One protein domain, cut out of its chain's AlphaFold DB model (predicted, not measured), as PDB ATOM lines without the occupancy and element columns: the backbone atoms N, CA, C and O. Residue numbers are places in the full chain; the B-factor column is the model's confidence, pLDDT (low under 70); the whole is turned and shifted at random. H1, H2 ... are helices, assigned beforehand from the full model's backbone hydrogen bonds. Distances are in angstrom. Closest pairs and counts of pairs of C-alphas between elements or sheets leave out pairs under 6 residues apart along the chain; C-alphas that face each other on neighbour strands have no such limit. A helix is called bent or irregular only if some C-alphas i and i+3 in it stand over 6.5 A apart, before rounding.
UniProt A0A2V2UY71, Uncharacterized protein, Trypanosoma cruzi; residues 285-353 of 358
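What this domain is: This is residues 285 to 353 of the 358 residues of an uncharacterized protein of Trypanosoma cruzi (UniProt A0A2V2UY71). A long helix, H2, folds back beside a shorter helix, H1, as a helical hairpin, and the far end of H2 runs past H1 into a tail with no named element. Residues 335 to 353, of which 335 to 339 belong to H2, stick out and make much of the length. The printed part has 69 residues with two named helices, H1 then H2 along the chain, and no named strand; the class is all helix. The whole is extended, with a radius of gyration of the C-alphas of 20.2 A and spans of 72 by 20 by 17 A.

How they stand to each other: H2, residues 312 to 339, is the longest helix. It touches H1, residues 291 to 305, with its residues 314 to 326 alone. The closest C-alphas of the two are those of Arg 300 and Thr 318, 6.2 A apart. The helices run opposite ways at a shallow tilt of 25 degrees and form a helical hairpin. In H1 and H2 every O i to N i+4 pair is within hydrogen-bond range.

Where its parts are: H2 is 41.0 A long from C-alpha 312 at (26.825, -18.844, 4.942) to C-alpha 339 at (54.050, -15.300, 35.437). H1 is 20.8 A long and begins with C-alpha 291 at (49.682, -19.656, 12.012). Neither helix is bent.

The domain as a whole: The two C-alphas farthest apart are those of Pro 308 and Ser 353, at 73.4 A. Without the stretch that stands free, the body has 50 residues and spans 40 by 17 by 10 A. The printed part has no cut, and the link from H1 to H2, 6 residues, is short. The mean pLDDT of the printed part is 79.5; residues 308 to 309 and 340 to 353 are under 70.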
ATOM      1  N   LEU A 285      47.354  -9.822  21.554       94.31
ATOM      2  CA  LEU A 285      47.097 -11.204  21.129       94.31
ATOM      3  C   LEU A 285      48.048 -11.687  20.036       94.31
ATOM      4  O   LEU A 285      48.160 -12.896  19.831       94.31
ATOM      5  N   ARG A 286      48.733 -10.762  19.348       91.19
ATOM      6  CA  ARG A 286      49.672 -11.058  18.253       91.19
ATOM      7  C   ARG A 286      49.059 -11.974  17.189       91.19
ATOM      8  O   ARG A 286      49.691 -12.925  16.732       91.19
ATOM      9  N   LEU A 287      47.823 -11.681  16.778       93.94
ATOM     10  CA  LEU A 287      47.035 -12.521  15.862       93.94
ATOM     11  C   LEU A 287      47.755 -12.805  14.531       93.94
ATOM     12  O   LEU A 287      47.571 -13.867  13.940       93.94
ATOM     13  N   ALA A 288      48.594 -11.874  14.066       91.31
ATOM     14  CA  ALA A 288      49.402 -12.021  12.853       91.31
ATOM     15  C   ALA A 288      50.510 -13.090  12.959       91.31
ATOM     16  O   ALA A 288      50.927 -13.637  11.942       91.31
ATOM     17  N   GLU A 289      50.990 -13.392  14.171       94.06
ATOM     18  CA  GLU A 289      52.044 -14.388  14.418       94.06
ATOM     19  C   GLU A 289      51.472 -15.812  14.576       94.06
ATOM     20  O   GLU A 289      52.218 -16.792  14.494       94.06
ATOM     21  N   ASP A 290      50.158 -15.953  14.785       96.81
ATOM     22  CA  ASP A 290      49.514 -17.249  14.998       96.81
ATOM     23  C   ASP A 290      49.129 -17.930  13.677       96.81
ATOM     24  O   ASP A 290      48.134 -17.587  13.040       96.81
ATOM     25  N   GLY A 291      49.898 -18.947  13.279       96.94
ATOM     26  CA  GLY A 291      49.682 -19.656  12.012       96.94
ATOM     27  C   GLY A 291      48.285 -20.273  11.869       96.94
ATOM     28  O   GLY A 291      47.684 -20.170  10.804       96.94
ATOM     29  N   VAL A 292      47.728 -20.842  12.946       96.50
ATOM     30  CA  VAL A 292      46.381 -21.448  12.928       96.50
ATOM     31  C   VAL A 292      45.311 -20.383  12.686       96.50
ATOM     32  O   VAL A 292      44.407 -20.579  11.874       96.50
ATOM     33  N   PHE A 293      45.416 -19.238  13.360       96.81
ATOM     34  CA  PHE A 293      44.526 -18.106  13.137       96.81
ATOM     35  C   PHE A 293      44.627 -17.599  11.692       96.81
ATOM     36  O   PHE A 293      43.598 -17.422  11.044       96.81
ATOM     37  N   GLN A 294      45.840 -17.445  11.149       97.19
ATOM     38  CA  GLN A 294      46.043 -16.986   9.769       97.19
ATOM     39  C   GLN A 294      45.491 -17.966   8.718       97.19
ATOM     40  O   GLN A 294      44.897 -17.537   7.727       97.19
ATOM     41  N   GLU A 295      45.603 -19.278   8.937       97.25
ATOM     42  CA  GLU A 295      44.974 -20.287   8.072       97.25
ATOM     43  C   GLU A 295      43.442 -20.167   8.066       97.25
ATOM     44  O   GLU A 295      42.801 -20.242   7.011       97.25
ATOM     45  N   LEU A 296      42.839 -19.937   9.236       96.31
ATOM     46  CA  LEU A 296      41.399 -19.715   9.355       96.31
ATOM     47  C   LEU A 296      40.959 -18.395   8.700       96.31
ATOM     48  O   LEU A 296      39.894 -18.360   8.082       96.31
ATOM     49  N   VAL A 297      41.776 -17.338   8.783       96.44
ATOM     50  CA  VAL A 297      41.536 -16.061   8.088       96.44
ATOM     51  C   VAL A 297      41.557 -16.280   6.577       96.44
ATOM     52  O   VAL A 297      40.590 -15.929   5.908       96.44
ATOM     53  N   ALA A 298      42.573 -16.964   6.046       95.50
ATOM     54  CA  ALA A 298      42.659 -17.272   4.619       95.50
ATOM     55  C   ALA A 298      41.443 -18.076   4.126       95.50
ATOM     56  O   ALA A 298      40.888 -17.803   3.057       95.50
ATOM     57  N   ARG A 299      40.974 -19.043   4.927       94.38
ATOM     58  CA  ARG A 299      39.744 -19.790   4.638       94.38
ATOM     59  C   ARG A 299      38.516 -18.880   4.618       94.38
ATOM     60  O   ARG A 299      37.682 -19.005   3.720       94.38
ATOM     61  N   ARG A 300      38.383 -17.991   5.603       94.50
ATOM     62  CA  ARG A 300      37.274 -17.038   5.697       94.50
ATOM     63  C   ARG A 300      37.273 -16.080   4.506       94.50
ATOM     64  O   ARG A 300      36.232 -15.898   3.884       94.50
ATOM     65  N   ASP A 301      38.427 -15.547   4.128       93.62
ATOM     66  CA  ASP A 301      38.550 -14.620   3.003       93.62
ATOM     67  C   ASP A 301      38.246 -15.298   1.664       93.62
ATOM     68  O   ASP A 301      37.560 -14.711   0.828       93.62
ATOM     69  N   ALA A 302      38.634 -16.564   1.484       92.94
ATOM     70  CA  ALA A 302      38.223 -17.356   0.323       92.94
ATOM     71  C   ALA A 302      36.694 -17.548   0.260       92.94
ATOM     72  O   ALA A 302      36.100 -17.443  -0.815       92.94
ATOM     73  N   LEU A 303      36.041 -17.787   1.405       92.00
ATOM     74  CA  LEU A 303      34.580 -17.888   1.490       92.00
ATOM     75  C   LEU A 303      33.892 -16.551   1.197       92.00
ATOM     76  O   LEU A 303      32.850 -16.548   0.548       92.00
ATOM     77  N   VAL A 304      34.452 -15.427   1.644       90.44
ATOM     78  CA  VAL A 304      33.917 -14.088   1.345       90.44
ATOM     79  C   VAL A 304      34.099 -13.750  -0.138       90.44
ATOM     80  O   VAL A 304      33.163 -13.274  -0.780       90.44
ATOM     81  N   ALA A 305      35.266 -14.057  -0.712       91.12
ATOM     82  CA  ALA A 305      35.573 -13.820  -2.122       91.12
ATOM     83  C   ALA A 305      34.701 -14.653  -3.080       91.12
ATOM     84  O   ALA A 305      34.399 -14.198  -4.182       91.12
ATOM     85  N   ALA A 306      34.250 -15.840  -2.659       87.69
ATOM     86  CA  ALA A 306      33.313 -16.667  -3.422       87.69
ATOM     87  C   ALA A 306      31.914 -16.023  -3.593       87.69
ATOM     88  O   ALA A 306      31.127 -16.472  -4.430       87.69
ATOM     89  N   GLY A 307      31.605 -14.953  -2.851       80.88
ATOM     90  CA  GLY A 307      30.409 -14.136  -3.049       80.88
ATOM     91  C   GLY A 307      29.095 -14.828  -2.643       80.88
ATOM     92  O   GLY A 307      29.104 -15.731  -1.807       80.88
ATOM     93  N   PRO A 308      27.941 -14.435  -3.223       69.75
ATOM     94  CA  PRO A 308      26.607 -14.911  -2.818       69.75
ATOM     95  C   PRO A 308      26.363 -16.423  -2.966       69.75
ATOM     96  O   PRO A 308      25.364 -16.924  -2.460       69.75
ATOM     97  N   GLY A 309      27.240 -17.145  -3.675       68.94
ATOM     98  CA  GLY A 309      27.206 -18.610  -3.789       68.94
ATOM     99  C   GLY A 309      27.966 -19.342  -2.675       68.94
ATOM    100  O   GLY A 309      27.982 -20.571  -2.650       68.94
ATOM    101  N   SER A 310      28.616 -18.601  -1.774       79.69
ATOM    102  CA  SER A 310      29.333 -19.138  -0.621       79.69
ATOM    103  C   SER A 310      28.369 -19.655   0.439       79.69
ATOM    104  O   SER A 310      27.305 -19.082   0.662       79.69
ATOM    105  N   ASN A 311      28.745 -20.739   1.118       85.31
ATOM    106  CA  ASN A 311      27.911 -21.324   2.159       85.31
ATOM    107  C   ASN A 311      27.957 -20.436   3.428       85.31
ATOM    108  O   ASN A 311      28.997 -20.399   4.100       85.31
ATOM    109  N   PRO A 312      26.851 -19.756   3.797       88.69
ATOM    110  CA  PRO A 312      26.825 -18.844   4.942       88.69
ATOM    111  C   PRO A 312      27.047 -19.571   6.277       88.69
ATOM    112  O   PRO A 312      27.600 -18.997   7.219       88.69
ATOM    113  N   GLU A 313      26.679 -20.853   6.360       90.06
ATOM    114  CA  GLU A 313      26.910 -21.681   7.545       90.06
ATOM    115  C   GLU A 313      28.401 -21.976   7.727       90.06
ATOM    116  O   GLU A 313      28.906 -21.925   8.849       90.06
ATOM    117  N   LEU A 314      29.131 -22.220   6.630       91.25
ATOM    118  CA  LEU A 314      30.583 -22.415   6.673       91.25
ATOM    119  C   LEU A 314      31.318 -21.127   7.043       91.25
ATOM    120  O   LEU A 314      32.284 -21.195   7.802       91.25
ATOM    121  N   LEU A 315      30.865 -19.969   6.552       91.38
ATOM    122  CA  LEU A 315      31.433 -18.678   6.948       91.38
ATOM    123  C   LEU A 315      31.240 -18.452   8.451       91.38
ATOM    124  O   LEU A 315      32.215 -18.249   9.171       91.38
ATOM    125  N   THR A 316      30.008 -18.614   8.936       91.44
ATOM    126  CA  THR A 316      29.671 -18.482  10.362       91.44
ATOM    127  C   THR A 316      30.466 -19.469  11.225       91.44
ATOM    128  O   THR A 316      30.957 -19.119  12.298       91.44
ATOM    129  N   ALA A 317      30.632 -20.714  10.768       92.12
ATOM    130  CA  ALA A 317      31.434 -21.714  11.469       92.12
ATOM    131  C   ALA A 317      32.924 -21.343  11.504       92.12
ATOM    132  O   ALA A 317      33.567 -21.525  12.536       92.12
ATOM    133  N   THR A 318      33.461 -20.794  10.411       93.94
ATOM    134  CA  THR A 318      34.861 -20.350  10.332       93.94
ATOM    135  C   THR A 318      35.100 -19.138  11.236       93.94
ATOM    136  O   THR A 318      36.065 -19.122  11.992       93.94
ATOM    137  N   GLU A 319      34.188 -18.163  11.257       93.75
ATOM    138  CA  GLU A 319      34.271 -17.010  12.168       93.75
ATOM    139  C   GLU A 319      34.147 -17.426  13.642       93.75
ATOM    140  O   GLU A 319      34.831 -16.871  14.503       93.75
ATOM    141  N   ARG A 320      33.356 -18.463  13.950       91.12
ATOM    142  CA  ARG A 320      33.328 -19.063  15.292       91.12
ATOM    143  C   ARG A 320      34.673 -19.688  15.666       91.12
ATOM    144  O   ARG A 320      35.127 -19.498  16.792       91.12
ATOM    145  N   GLN A 321      35.319 -20.405  14.744       92.81
ATOM    146  CA  GLN A 321      36.655 -20.975  14.968       92.81
ATOM    147  C   GLN A 321      37.705 -19.880  15.189       92.81
ATOM    148  O   GLN A 321      38.520 -19.999  16.100       92.81
ATOM    149  N   LEU A 322      37.640 -18.789  14.422       95.06
ATOM    150  CA  LEU A 322      38.509 -17.624  14.597       95.06
ATOM    151  C   LEU A 322      38.337 -16.983  15.980       95.06
ATOM    152  O   LEU A 322      39.326 -16.726  16.662       95.06
ATOM    153  N   ARG A 323      37.092 -16.780  16.428       93.00
ATOM    154  CA  ARG A 323      36.796 -16.270  17.780       93.00
ATOM    155  C   ARG A 323      37.321 -17.201  18.874       93.00
ATOM    156  O   ARG A 323      37.925 -16.723  19.828       93.00
ATOM    157  N   GLY A 324      37.140 -18.513  18.707       91.62
ATOM    158  CA  GLY A 324      37.687 -19.517  19.622       91.62
ATOM    159  C   GLY A 324      39.212 -19.445  19.708       91.62
ATOM    160  O   GLY A 324      39.759 -19.347  20.803       91.62
ATOM    161  N   ARG A 325      39.907 -19.383  18.564       94.50
ATOM    162  CA  ARG A 325      41.370 -19.275  18.541       94.50
ATOM    163  C   ARG A 325      41.872 -17.967  19.160       94.50
ATOM    164  O   ARG A 325      42.840 -17.989  19.913       94.50
ATOM    165  N   ALA A 326      41.201 -16.844  18.906       95.19
ATOM    166  CA  ALA A 326      41.540 -15.571  19.544       95.19
ATOM    167  C   ALA A 326      41.376 -15.628  21.077       95.19
ATOM    168  O   ALA A 326      42.213 -15.094  21.802       95.19
ATOM    169  N   SER A 327      40.343 -16.314  21.575       92.25
ATOM    170  CA  SER A 327      40.145 -16.537  23.015       92.25
ATOM    171  C   SER A 327      41.235 -17.426  23.626       92.25
ATOM    172  O   SER A 327      41.763 -17.110  24.693       92.25
ATOM    173  N   GLU A 328      41.675 -18.479  22.929       91.62
ATOM    174  CA  GLU A 328      42.826 -19.283  23.365       91.62
ATOM    175  C   GLU A 328      44.105 -18.437  23.492       91.62
ATOM    176  O   GLU A 328      44.851 -18.575  24.466       91.62
ATOM    177  N   LEU A 329      44.346 -17.530  22.539       94.50
ATOM    178  CA  LEU A 329      45.471 -16.591  22.585       94.50
ATOM    179  C   LEU A 329      45.331 -15.589  23.741       94.50
ATOM    180  O   LEU A 329      46.314 -15.309  24.429       94.50
ATOM    181  N   ALA A 330      44.115 -15.111  24.025       94.25
ATOM    182  CA  ALA A 330      43.842 -14.250  25.176       94.25
ATOM    183  C   ALA A 330      44.123 -14.973  26.503       94.25
ATOM    184  O   ALA A 330      44.780 -14.424  27.392       94.25
ATOM    185  N   ALA A 331      43.707 -16.235  26.628       89.12
ATOM    186  CA  ALA A 331      44.018 -17.067  27.787       89.12
ATOM    187  C   ALA A 331      45.534 -17.283  27.947       89.12
ATOM    188  O   ALA A 331      46.066 -17.155  29.053       89.12
ATOM    189  N   ALA A 332      46.252 -17.541  26.848       90.19
ATOM    190  CA  ALA A 332      47.709 -17.668  26.860       90.19
ATOM    191  C   ALA A 332      48.397 -16.362  27.294       90.19
ATOM    192  O   ALA A 332      49.313 -16.391  28.118       90.19
ATOM    193  N   LYS A 333      47.922 -15.209  26.809       92.25
ATOM    194  CA  LYS A 333      48.413 -13.885  27.210       92.25
ATOM    195  C   LYS A 333      48.216 -13.636  28.707       92.25
ATOM    196  O   LYS A 333      49.184 -13.302  29.391       92.25
ATOM    197  N   LYS A 334      47.014 -13.891  29.239       89.44
ATOM    198  CA  LYS A 334      46.728 -13.802  30.685       89.44
ATOM    199  C   LYS A 334      47.648 -14.709  31.505       89.44
ATOM    200  O   LYS A 334      48.154 -14.290  32.545       89.44
ATOM    201  N   ALA A 335      47.909 -15.929  31.032       86.38
ATOM    202  CA  ALA A 335      48.829 -16.849  31.694       86.38
ATOM    203  C   ALA A 335      50.266 -16.298  31.718       86.38
ATOM    204  O   ALA A 335      50.907 -16.312  32.768       86.38
ATOM    205  N   VAL A 336      50.766 -15.755  30.602       86.75
ATOM    206  CA  VAL A 336      52.094 -15.116  30.538       86.75
ATOM    207  C   VAL A 336      52.193 -13.942  31.512       86.75
ATOM    208  O   VAL A 336      53.173 -13.841  32.256       86.75
ATOM    209  N   ASP A 337      51.176 -13.086  31.559       83.31
ATOM    210  CA  ASP A 337      51.151 -11.935  32.463       83.31
ATOM    211  C   ASP A 337      51.074 -12.368  33.931       83.31
ATOM    212  O   ASP A 337      51.727 -11.775  34.790       83.31
ATOM    213  N   ALA A 338      50.396 -13.481  34.227       78.19
ATOM    214  CA  ALA A 338      50.378 -14.072  35.561       78.19
ATOM    215  C   ALA A 338      51.766 -14.546  36.041       78.19
ATOM    216  O   ALA A 338      52.008 -14.573  37.254       78.19
ATOM    217  N   PHE A 339      52.671 -14.907  35.124       71.44
ATOM    218  CA  PHE A 339      54.050 -15.300  35.437       71.44
ATOM    219  C   PHE A 339      55.035 -14.133  35.474       71.44
ATOM    220  O   PHE A 339      56.151 -14.327  35.974       71.44
ATOM    221  N   ARG A 340      54.669 -12.933  34.996       62.84
ATOM    222  CA  ARG A 340      55.566 -11.776  35.090       62.84
ATOM    223  C   ARG A 340      55.866 -11.509  36.567       62.84
ATOM    224  O   ARG A 340      54.949 -11.339  37.374       62.84
ATOM    225  N   PRO A 341      57.148 -11.520  36.971       46.69
ATOM    226  CA  PRO A 341      57.493 -11.281  38.353       46.69
ATOM    227  C   PRO A 341      57.177  -9.823  38.671       46.69
ATOM    228  O   PRO A 341      57.925  -8.916  38.307       46.69
ATOM    229  N   THR A 342      56.110  -9.595  39.434       44.12
ATOM    230  CA  THR A 342      56.041  -8.397  40.264       44.12
ATOM    231  C   THR A 342      57.347  -8.363  41.060       44.12
ATOM    232  O   THR A 342      57.733  -9.356  41.686       44.12
ATOM    233  N   ARG A 343      58.092  -7.246  41.020       38.75
ATOM    234  CA  ARG A 343      59.382  -7.087  41.737       38.75
ATOM    235  C   ARG A 343      59.274  -7.331  43.257       38.75
ATOM    236  O   ARG A 343      60.282  -7.307  43.956       38.75
ATOM    237  N   THR A 344      58.077  -7.613  43.771       36.22
ATOM    238  CA  THR A 344      57.779  -8.064  45.132       36.22
ATOM    239  C   THR A 344      57.963  -9.571  45.361       36.22
ATOM    240  O   THR A 344      58.101  -9.979  46.514       36.22
ATOM    241  N   ARG A 345      58.079 -10.419  44.328       33.09
ATOM    242  CA  ARG A 345      58.524 -11.813  44.507       33.09
ATOM    243  C   ARG A 345      60.050 -11.875  44.603       33.09
ATOM    244  O   ARG A 345      60.731 -12.347  43.695       33.09
ATOM    245  N   ARG A 346      60.613 -11.486  45.756       27.81
ATOM    246  CA  ARG A 346      61.873 -12.113  46.191       27.81
ATOM    247  C   ARG A 346      61.572 -13.593  46.401       27.81
ATOM    248  O   ARG A 346      61.077 -13.989  47.452       27.81
ATOM    249  N   CYS A 347      61.847 -14.409  45.387       29.62
ATOM    250  CA  CYS A 347      61.995 -15.845  45.555       29.62
ATOM    251  C   CYS A 347      63.050 -16.079  46.639       29.62
ATOM    252  O   CYS A 347      64.247 -15.922  46.397       29.62
ATOM    253  N   VAL A 348      62.613 -16.474  47.833       33.22
ATOM    254  CA  VAL A 348      63.481 -17.160  48.786       33.22
ATOM    255  C   VAL A 348      63.738 -18.538  48.180       33.22
ATOM    256  O   VAL A 348      62.999 -19.488  48.422       33.22
ATOM    257  N   ARG A 349      64.753 -18.639  47.312       26.88
ATOM    258  CA  ARG A 349      65.356 -19.937  47.003       26.88
ATOM    259  C   ARG A 349      65.973 -20.433  48.300       26.88
ATOM    260  O   ARG A 349      67.011 -19.937  48.726       26.88
ATOM    261  N   VAL A 350      65.321 -21.400  48.929       32.12
ATOM    262  CA  VAL A 350      65.958 -22.236  49.941       32.12
ATOM    263  C   VAL A 350      66.978 -23.096  49.200       32.12
ATOM    264  O   VAL A 350      66.627 -24.091  48.574       32.12
ATOM    265  N   THR A 351      68.243 -22.684  49.198       28.84
ATOM    266  CA  THR A 351      69.347 -23.593  48.883       28.84
ATOM    267  C   THR A 351      69.638 -24.419  50.136       28.84
ATOM    268  O   THR A 351      69.956 -23.819  51.165       28.84
ATOM    269  N   PRO A 352      69.568 -25.761  50.104       35.19
ATOM    270  CA  PRO A 352      70.054 -26.566  51.210       35.19
ATOM    271  C   PRO A 352      71.584 -26.529  51.178       35.19
ATOM    272  O   PRO A 352      72.209 -27.083  50.271       35.19
ATOM    273  N   SER A 353      72.203 -25.857  52.150       30.95
ATOM    274  CA  SER A 353      73.641 -25.960  52.375       30.95
ATOM    275  C   SER A 353      73.948 -27.352  52.926       30.95
ATOM    276  O   SER A 353      73.731 -27.627  54.105       30.95
TER     277      SER A 353